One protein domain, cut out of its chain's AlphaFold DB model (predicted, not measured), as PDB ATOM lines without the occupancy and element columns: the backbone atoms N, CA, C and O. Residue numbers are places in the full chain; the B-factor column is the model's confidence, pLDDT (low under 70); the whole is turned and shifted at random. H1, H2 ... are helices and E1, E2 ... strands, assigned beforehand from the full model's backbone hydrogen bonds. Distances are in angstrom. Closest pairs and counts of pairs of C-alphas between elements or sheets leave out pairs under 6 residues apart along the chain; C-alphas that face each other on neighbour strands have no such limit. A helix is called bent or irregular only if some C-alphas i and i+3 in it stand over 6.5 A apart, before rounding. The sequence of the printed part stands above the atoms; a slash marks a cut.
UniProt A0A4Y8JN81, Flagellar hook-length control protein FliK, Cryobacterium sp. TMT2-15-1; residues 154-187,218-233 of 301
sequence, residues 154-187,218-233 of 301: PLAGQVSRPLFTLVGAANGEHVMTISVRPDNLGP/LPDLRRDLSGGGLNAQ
ATOM      1  N   PRO A 154      -4.924 -40.777 -39.450       69.31
ATOM      2  CA  PRO A 154      -5.567 -41.128 -40.707       69.31
ATOM      3  C   PRO A 154      -5.252 -42.574 -41.063       69.31
ATOM      4  O   PRO A 154      -4.113 -43.014 -40.918       69.31
ATOM      5  N   LEU A 155      -6.264 -43.318 -41.512       65.19
ATOM      6  CA  LEU A 155      -6.137 -44.752 -41.789       65.19
ATOM      7  C   LEU A 155      -4.981 -45.027 -42.777       65.19
ATOM      8  O   LEU A 155      -4.269 -46.018 -42.641       65.19
ATOM      9  N   ALA A 156      -4.732 -44.081 -43.693       69.75
ATOM     10  CA  ALA A 156      -3.543 -44.033 -44.535       69.75
ATOM     11  C   ALA A 156      -2.234 -43.970 -43.724       69.75
ATOM     12  O   ALA A 156      -1.400 -44.849 -43.883       69.75
ATOM     13  N   GLY A 157      -2.072 -43.017 -42.801       71.19
ATOM     14  CA  GLY A 157      -0.879 -42.878 -41.949       71.19
ATOM     15  C   GLY A 157      -0.650 -44.029 -40.955       71.19
ATOM     16  O   GLY A 157       0.497 -44.332 -40.624       71.19
ATOM     17  N   GLN A 158      -1.713 -44.713 -40.508       72.06
ATOM     18  CA  GLN A 158      -1.586 -45.951 -39.719       72.06
ATOM     19  C   GLN A 158      -0.965 -47.096 -40.537       72.06
ATOM     20  O   GLN A 158      -0.221 -47.905 -39.988       72.06
ATOM     21  N   VAL A 159      -1.250 -47.152 -41.842       76.00
ATOM     22  CA  VAL A 159      -0.764 -48.194 -42.760       76.00
ATOM     23  C   VAL A 159       0.553 -47.795 -43.442       76.00
ATOM     24  O   VAL A 159       1.421 -48.643 -43.631       76.00
ATOM     25  N   SER A 160       0.767 -46.520 -43.772       74.88
ATOM     26  CA  SER A 160       1.977 -46.072 -44.468       74.88
ATOM     27  C   SER A 160       3.210 -46.091 -43.569       74.88
ATOM     28  O   SER A 160       4.273 -46.523 -44.012       74.88
ATOM     29  N   ARG A 161       3.084 -45.733 -42.283       74.56
ATOM     30  CA  ARG A 161       4.218 -45.750 -41.343       74.56
ATOM     31  C   ARG A 161       4.902 -47.128 -41.226       74.56
ATOM     32  O   ARG A 161       6.126 -47.157 -41.332       74.56
ATOM     33  N   PRO A 162       4.190 -48.267 -41.073       69.31
ATOM     34  CA  PRO A 162       4.813 -49.588 -41.168       69.31
ATOM     35  C   PRO A 162       5.234 -49.976 -42.598       69.31
ATOM     36  O   PRO A 162       6.243 -50.664 -42.741       69.31
ATOM     37  N   LEU A 163       4.553 -49.511 -43.658       73.12
ATOM     38  CA  LEU A 163       5.003 -49.746 -45.044       73.12
ATOM     39  C   LEU A 163       6.380 -49.127 -45.332       73.12
ATOM     40  O   LEU A 163       7.211 -49.787 -45.952       73.12
ATOM     41  N   PHE A 164       6.656 -47.907 -44.858       71.75
ATOM     42  CA  PHE A 164       7.980 -47.288 -45.007       71.75
ATOM     43  C   PHE A 164       9.078 -48.117 -44.318       71.75
ATOM     44  O   PHE A 164      10.132 -48.345 -44.912       71.75
ATOM     45  N   THR A 165       8.813 -48.654 -43.120       71.62
ATOM     46  CA  THR A 165       9.723 -49.596 -42.440       71.62
ATOM     47  C   THR A 165       9.944 -50.872 -43.259       71.62
ATOM     48  O   THR A 165      11.076 -51.339 -43.371       71.62
ATOM     49  N   LEU A 166       8.886 -51.420 -43.867       67.81
ATOM     50  CA  LEU A 166       8.942 -52.660 -44.650       67.81
ATOM     51  C   LEU A 166       9.684 -52.497 -45.991       67.81
ATOM     52  O   LEU A 166      10.249 -53.462 -46.498       67.81
ATOM     53  N   VAL A 167       9.719 -51.284 -46.553       63.94
ATOM     54  CA  VAL A 167      10.516 -50.953 -47.751       63.94
ATOM     55  C   VAL A 167      11.980 -50.651 -47.410       63.94
ATOM     56  O   VAL A 167      12.856 -50.906 -48.231       63.94
ATOM     57  N   GLY A 168      12.272 -50.190 -46.189       59.88
ATOM     58  CA  GLY A 168      13.643 -50.085 -45.674       59.88
ATOM     59  C   GLY A 168      14.321 -51.435 -45.380       59.88
ATOM     60  O   GLY A 168      15.511 -51.463 -45.066       59.88
ATOM     61  N   ALA A 169      13.587 -52.550 -45.465       62.00
ATOM     62  CA  ALA A 169      14.112 -53.898 -45.271       62.00
ATOM     63  C   ALA A 169      14.851 -54.434 -46.518       62.00
ATOM     64  O   ALA A 169      14.651 -53.985 -47.646       62.00
ATOM     65  N   ALA A 170      15.741 -55.410 -46.317       54.72
ATOM     66  CA  ALA A 170      16.641 -55.894 -47.364       54.72
ATOM     67  C   ALA A 170      15.894 -56.567 -48.536       54.72
ATOM     68  O   ALA A 170      15.060 -57.436 -48.323       54.72
ATOM     69  N   ASN A 171      16.248 -56.195 -49.776       66.12
ATOM     70  CA  ASN A 171      15.674 -56.687 -51.041       66.12
ATOM     71  C   ASN A 171      15.194 -58.155 -51.003       66.12
ATOM     72  O   ASN A 171      15.997 -59.089 -51.044       66.12
ATOM     73  N   GLY A 172      13.874 -58.353 -51.000       69.25
ATOM     74  CA  GLY A 172      13.259 -59.660 -50.803       69.25
ATOM     75  C   GLY A 172      11.738 -59.633 -50.936       69.25
ATOM     76  O   GLY A 172      11.149 -58.669 -51.427       69.25
ATOM     77  N   GLU A 173      11.108 -60.721 -50.504       73.69
ATOM     78  CA  GLU A 173       9.678 -60.749 -50.206       73.69
ATOM     79  C   GLU A 173       9.496 -60.645 -48.694       73.69
ATOM     80  O   GLU A 173      10.116 -61.396 -47.944       73.69
ATOM     81  N   HIS A 174       8.641 -59.725 -48.261       72.31
ATOM     82  CA  HIS A 174       8.321 -59.499 -46.859       72.31
ATOM     83  C   HIS A 174       6.823 -59.690 -46.638       72.31
ATOM     84  O   HIS A 174       6.014 -59.143 -47.389       72.31
ATOM     85  N   VAL A 175       6.448 -60.423 -45.590       77.12
ATOM     86  CA  VAL A 175       5.049 -60.625 -45.185       77.12
ATOM     87  C   VAL A 175       4.877 -60.133 -43.752       77.12
ATOM     88  O   VAL A 175       5.581 -60.582 -42.852       77.12
ATOM     89  N   MET A 176       3.941 -59.208 -43.547       74.44
ATOM     90  CA  MET A 176       3.660 -58.553 -42.267       74.44
ATOM     91  C   MET A 176       2.147 -58.535 -42.030       74.44
ATOM     92  O   MET A 176       1.391 -58.184 -42.931       74.44
ATOM     93  N   THR A 177       1.684 -58.881 -40.831       79.19
ATOM     94  CA  THR A 177       0.261 -58.770 -40.460       79.19
ATOM     95  C   THR A 177       0.067 -57.585 -39.521       79.19
ATOM     96  O   THR A 177       0.867 -57.383 -38.612       79.19
ATOM     97  N   ILE A 178      -0.976 -56.791 -39.764       76.19
ATOM     98  CA  ILE A 178      -1.245 -55.517 -39.095       76.19
ATOM     99  C   ILE A 178      -2.721 -55.471 -38.692       76.19
ATOM    100  O   ILE A 178      -3.609 -55.548 -39.540       76.19
ATOM    101  N   SER A 179      -2.999 -55.303 -37.401       71.81
ATOM    102  CA  SER A 179      -4.345 -54.986 -36.913       71.81
ATOM    103  C   SER A 179      -4.567 -53.476 -36.996       71.81
ATOM    104  O   SER A 179      -3.796 -52.709 -36.422       71.81
ATOM    105  N   VAL A 180      -5.602 -53.040 -37.715       69.06
ATOM    106  CA  VAL A 180      -5.882 -51.614 -37.963       69.06
ATOM    107  C   VAL A 180      -7.124 -51.183 -37.180       69.06
ATOM    108  O   VAL A 180      -8.114 -51.911 -37.155       69.06
ATOM    109  N   ARG A 181      -7.102 -49.995 -36.556       57.06
ATOM    110  CA  ARG A 181      -8.278 -49.450 -35.856       57.06
ATOM    111  C   ARG A 181      -9.167 -48.634 -36.809       57.06
ATOM    112  O   ARG A 181      -8.632 -47.812 -37.553       57.06
ATOM    113  N   PRO A 182     -10.508 -48.770 -36.754       61.22
ATOM    114  CA  PRO A 182     -11.288 -49.541 -35.777       61.22
ATOM    115  C   PRO A 182     -11.237 -51.058 -36.002       61.22
ATOM    116  O   PRO A 182     -11.347 -51.532 -37.128       61.22
ATOM    117  N   ASP A 183     -11.176 -51.816 -34.909       63.88
ATOM    118  CA  ASP A 183     -10.934 -53.268 -34.869       63.88
ATOM    119  C   ASP A 183     -11.966 -54.115 -35.651       63.88
ATOM    120  O   ASP A 183     -11.688 -55.256 -36.014       63.88
ATOM    121  N   ASN A 184     -13.121 -53.535 -36.009       63.28
ATOM    122  CA  ASN A 184     -14.102 -54.099 -36.952       63.28
ATOM    123  C   ASN A 184     -13.532 -54.369 -38.364       63.28
ATOM    124  O   ASN A 184     -14.141 -55.102 -39.141       63.28
ATOM    125  N   LEU A 185     -12.381 -53.781 -38.709       70.56
ATOM    126  CA  LEU A 185     -11.631 -54.081 -39.933       70.56
ATOM    127  C   LEU A 185     -10.984 -55.481 -39.882       70.56
ATOM    128  O   LEU A 185     -10.820 -56.124 -40.922       70.56
ATOM    129  N   GLY A 186     -10.654 -55.978 -38.687       78.19
ATOM    130  CA  GLY A 186      -9.899 -57.214 -38.491       78.19
ATOM    131  C   GLY A 186      -8.407 -57.101 -38.859       78.19
ATOM    132  O   GLY A 186      -7.909 -56.013 -39.163       78.19
ATOM    133  N   PRO A 187      -7.664 -58.222 -38.810       79.56
ATOM    134  CA  PRO A 187      -6.247 -58.255 -39.163       79.56
ATOM    135  C   PRO A 187      -6.057 -58.170 -40.683       79.56
ATOM    136  O   PRO A 187      -6.562 -59.010 -41.426       79.56
ATOM    137  N   LEU A 218      -6.788 -46.040 -50.769       88.62
ATOM    138  CA  LEU A 218      -5.766 -46.359 -51.782       88.62
ATOM    139  C   LEU A 218      -5.187 -45.130 -52.522       88.62
ATOM    140  O   LEU A 218      -3.963 -45.084 -52.673       88.62
ATOM    141  N   PRO A 219      -5.975 -44.142 -53.007       88.56
ATOM    142  CA  PRO A 219      -5.404 -42.969 -53.676       88.56
ATOM    143  C   PRO A 219      -4.581 -42.076 -52.735       88.56
ATOM    144  O   PRO A 219      -3.584 -41.506 -53.175       88.56
ATOM    145  N   ASP A 220      -4.951 -41.986 -51.454       86.31
ATOM    146  CA  ASP A 220      -4.214 -41.206 -50.455       86.31
ATOM    147  C   ASP A 220      -2.932 -41.935 -50.020       86.31
ATOM    148  O   ASP A 220      -1.853 -41.354 -50.069       86.31
ATOM    149  N   LEU A 221      -3.007 -43.248 -49.764       87.25
ATOM    150  CA  LEU A 221      -1.841 -44.115 -49.533       87.25
ATOM    151  C   LEU A 221      -0.815 -44.029 -50.671       87.25
ATOM    152  O   LEU A 221       0.380 -43.886 -50.423       87.25
ATOM    153  N   ARG A 222      -1.264 -44.086 -51.932       87.31
ATOM    154  CA  ARG A 222      -0.375 -43.924 -53.096       87.31
ATOM    155  C   ARG A 222       0.302 -42.555 -53.116       87.31
ATOM    156  O   ARG A 222       1.462 -42.469 -53.516       87.31
ATOM    157  N   ARG A 223      -0.407 -41.502 -52.707       86.06
ATOM    158  CA  ARG A 223       0.105 -40.128 -52.649       86.06
ATOM    159  C   ARG A 223       1.094 -39.929 -51.496       86.06
ATOM    160  O   ARG A 223       2.107 -39.277 -51.716       86.06
ATOM    161  N   ASP A 224       0.848 -40.530 -50.335       83.19
ATOM    162  CA  ASP A 224       1.760 -40.522 -49.183       83.19
ATOM    163  C   ASP A 224       3.072 -41.264 -49.501       83.19
ATOM    164  O   ASP A 224       4.157 -40.698 -49.377       83.19
ATOM    165  N   LEU A 225       2.980 -42.479 -50.062       80.38
ATOM    166  CA  LEU A 225       4.144 -43.258 -50.517       80.38
ATOM    167  C   LEU A 225       4.949 -42.515 -51.600       80.38
ATOM    168  O   LEU A 225       6.177 -42.452 -51.520       80.38
ATOM    169  N   SER A 226       4.264 -41.888 -52.566       82.31
ATOM    170  CA  SER A 226       4.912 -41.062 -53.600       82.31
ATOM    171  C   SER A 226       5.560 -39.800 -53.015       82.31
ATOM    172  O   SER A 226       6.628 -39.397 -53.470       82.31
ATOM    173  N   GLY A 227       4.949 -39.190 -51.994       80.31
ATOM    174  CA  GLY A 227       5.506 -38.056 -51.249       80.31
ATOM    175  C   GLY A 227       6.757 -38.422 -50.444       80.31
ATOM    176  O   GLY A 227       7.670 -37.608 -50.337       80.31
ATOM    177  N   GLY A 228       6.843 -39.666 -49.964       72.94
ATOM    178  CA  GLY A 228       8.062 -40.260 -49.409       72.94
ATOM    179  C   GLY A 228       9.119 -40.658 -50.453       72.94
ATOM    180  O   GLY A 228      10.155 -41.196 -50.079       72.94
ATOM    181  N   GLY A 229       8.876 -40.421 -51.749       73.19
ATOM    182  CA  GLY A 229       9.799 -40.739 -52.847       73.19
ATOM    183  C   GLY A 229       9.738 -42.184 -53.363       73.19
ATOM    184  O   GLY A 229      10.506 -42.544 -54.255       73.19
ATOM    185  N   LEU A 230       8.833 -43.022 -52.847       71.50
ATOM    186  CA  LEU A 230       8.740 -44.439 -53.206       71.50
ATOM    187  C   LEU A 230       7.823 -44.642 -54.421       71.50
ATOM    188  O   LEU A 230       6.615 -44.411 -54.352       71.50
ATOM    189  N   ASN A 231       8.365 -45.198 -55.509       73.06
ATOM    190  CA  ASN A 231       7.573 -45.683 -56.648       73.06
ATOM    191  C   ASN A 231       6.950 -47.060 -56.342       73.06
ATOM    192  O   ASN A 231       7.293 -48.081 -56.943       73.06
ATOM    193  N   ALA A 232       6.035 -47.084 -55.369       75.62
ATOM    194  CA  ALA A 232       5.333 -48.285 -54.928       75.62
ATOM    195  C   ALA A 232       4.057 -48.553 -55.751       75.62
ATOM    196  O   ALA A 232       3.136 -47.732 -55.802       75.62
ATOM    197  N   GLN A 233       3.970 -49.740 -56.354       82.94
ATOM    198  CA  GLN A 233       2.742 -50.259 -56.957       82.94
ATOM    199  C   GLN A 233       1.893 -50.904 -55.853       82.94
ATOM    200  O   GLN A 233       2.354 -51.818 -55.176       82.94
TER     201      GLN A 233
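This is residues 154 to 187 and 218 to 233 of the 301 residues of the protein "Flagellar hook-length control protein FliK" of Cryobacterium sp. TMT2-15-1 (UniProt A0A4Y8JN81). A helix, H1, lies between a second helix, H2, which packs on it at a slant, and a strand, E1, which folds back along its other side with little contact. The turn from H1 into E1 sticks out, with residues 168 to 173 standing free. The printed part has 50 residues, with H1, E1 and H2 in that order along the chain, and its class is mixed, helices and strands. It is only just compact, close to loose, with a radius of gyration of the C-alphas of 11.6 A and spans of 32 by 22 by 15 A.

H1, residues 155 to 167, and E1, residues 173 to 179, are joined by a tight link of 5 residues. They have 1 pair of C-alphas within 8 A, those of Leu 166 and His 174, 7.2 A apart. E1 pairs with no named strand. H2, residues 218 to 227, touches H1, and their closest C-alphas, those of Ala 156 and Leu 221, are 5.3 A apart. These helices run the same way at a steep tilt of 50 degrees. E1 and H2 are apart. In H2 each O i to N i+4 pair is within hydrogen-bond range, and in H1 7 of 9 are.

H1 measures 18.7 A from C-alpha 155 at (-6.137, -44.752, -41.789) to C-alpha 167. It is neither bent nor irregular, but only just: C-alphas 158 and 161 are 6.0 A apart. E1 measures 20.2 A from C-alpha 173 at (9.678, -60.749, -50.206) to C-alpha 179. H2 measures 14.0 A and ends with C-alpha 227 at (5.506, -38.056, -51.249).

The two C-alphas farthest apart, those of Asn 171 and Asn 184, are 33.0 A apart. Residues 188 to 217 are not printed, and C-alphas 187 and 218 are 17.3 A apart across this cut, which lies in the link from E1 to H2. The mean pLDDT of the printed part is 73.4, with residues 154 to 156, 162, 166 to 172 and 180 to 184 under 70.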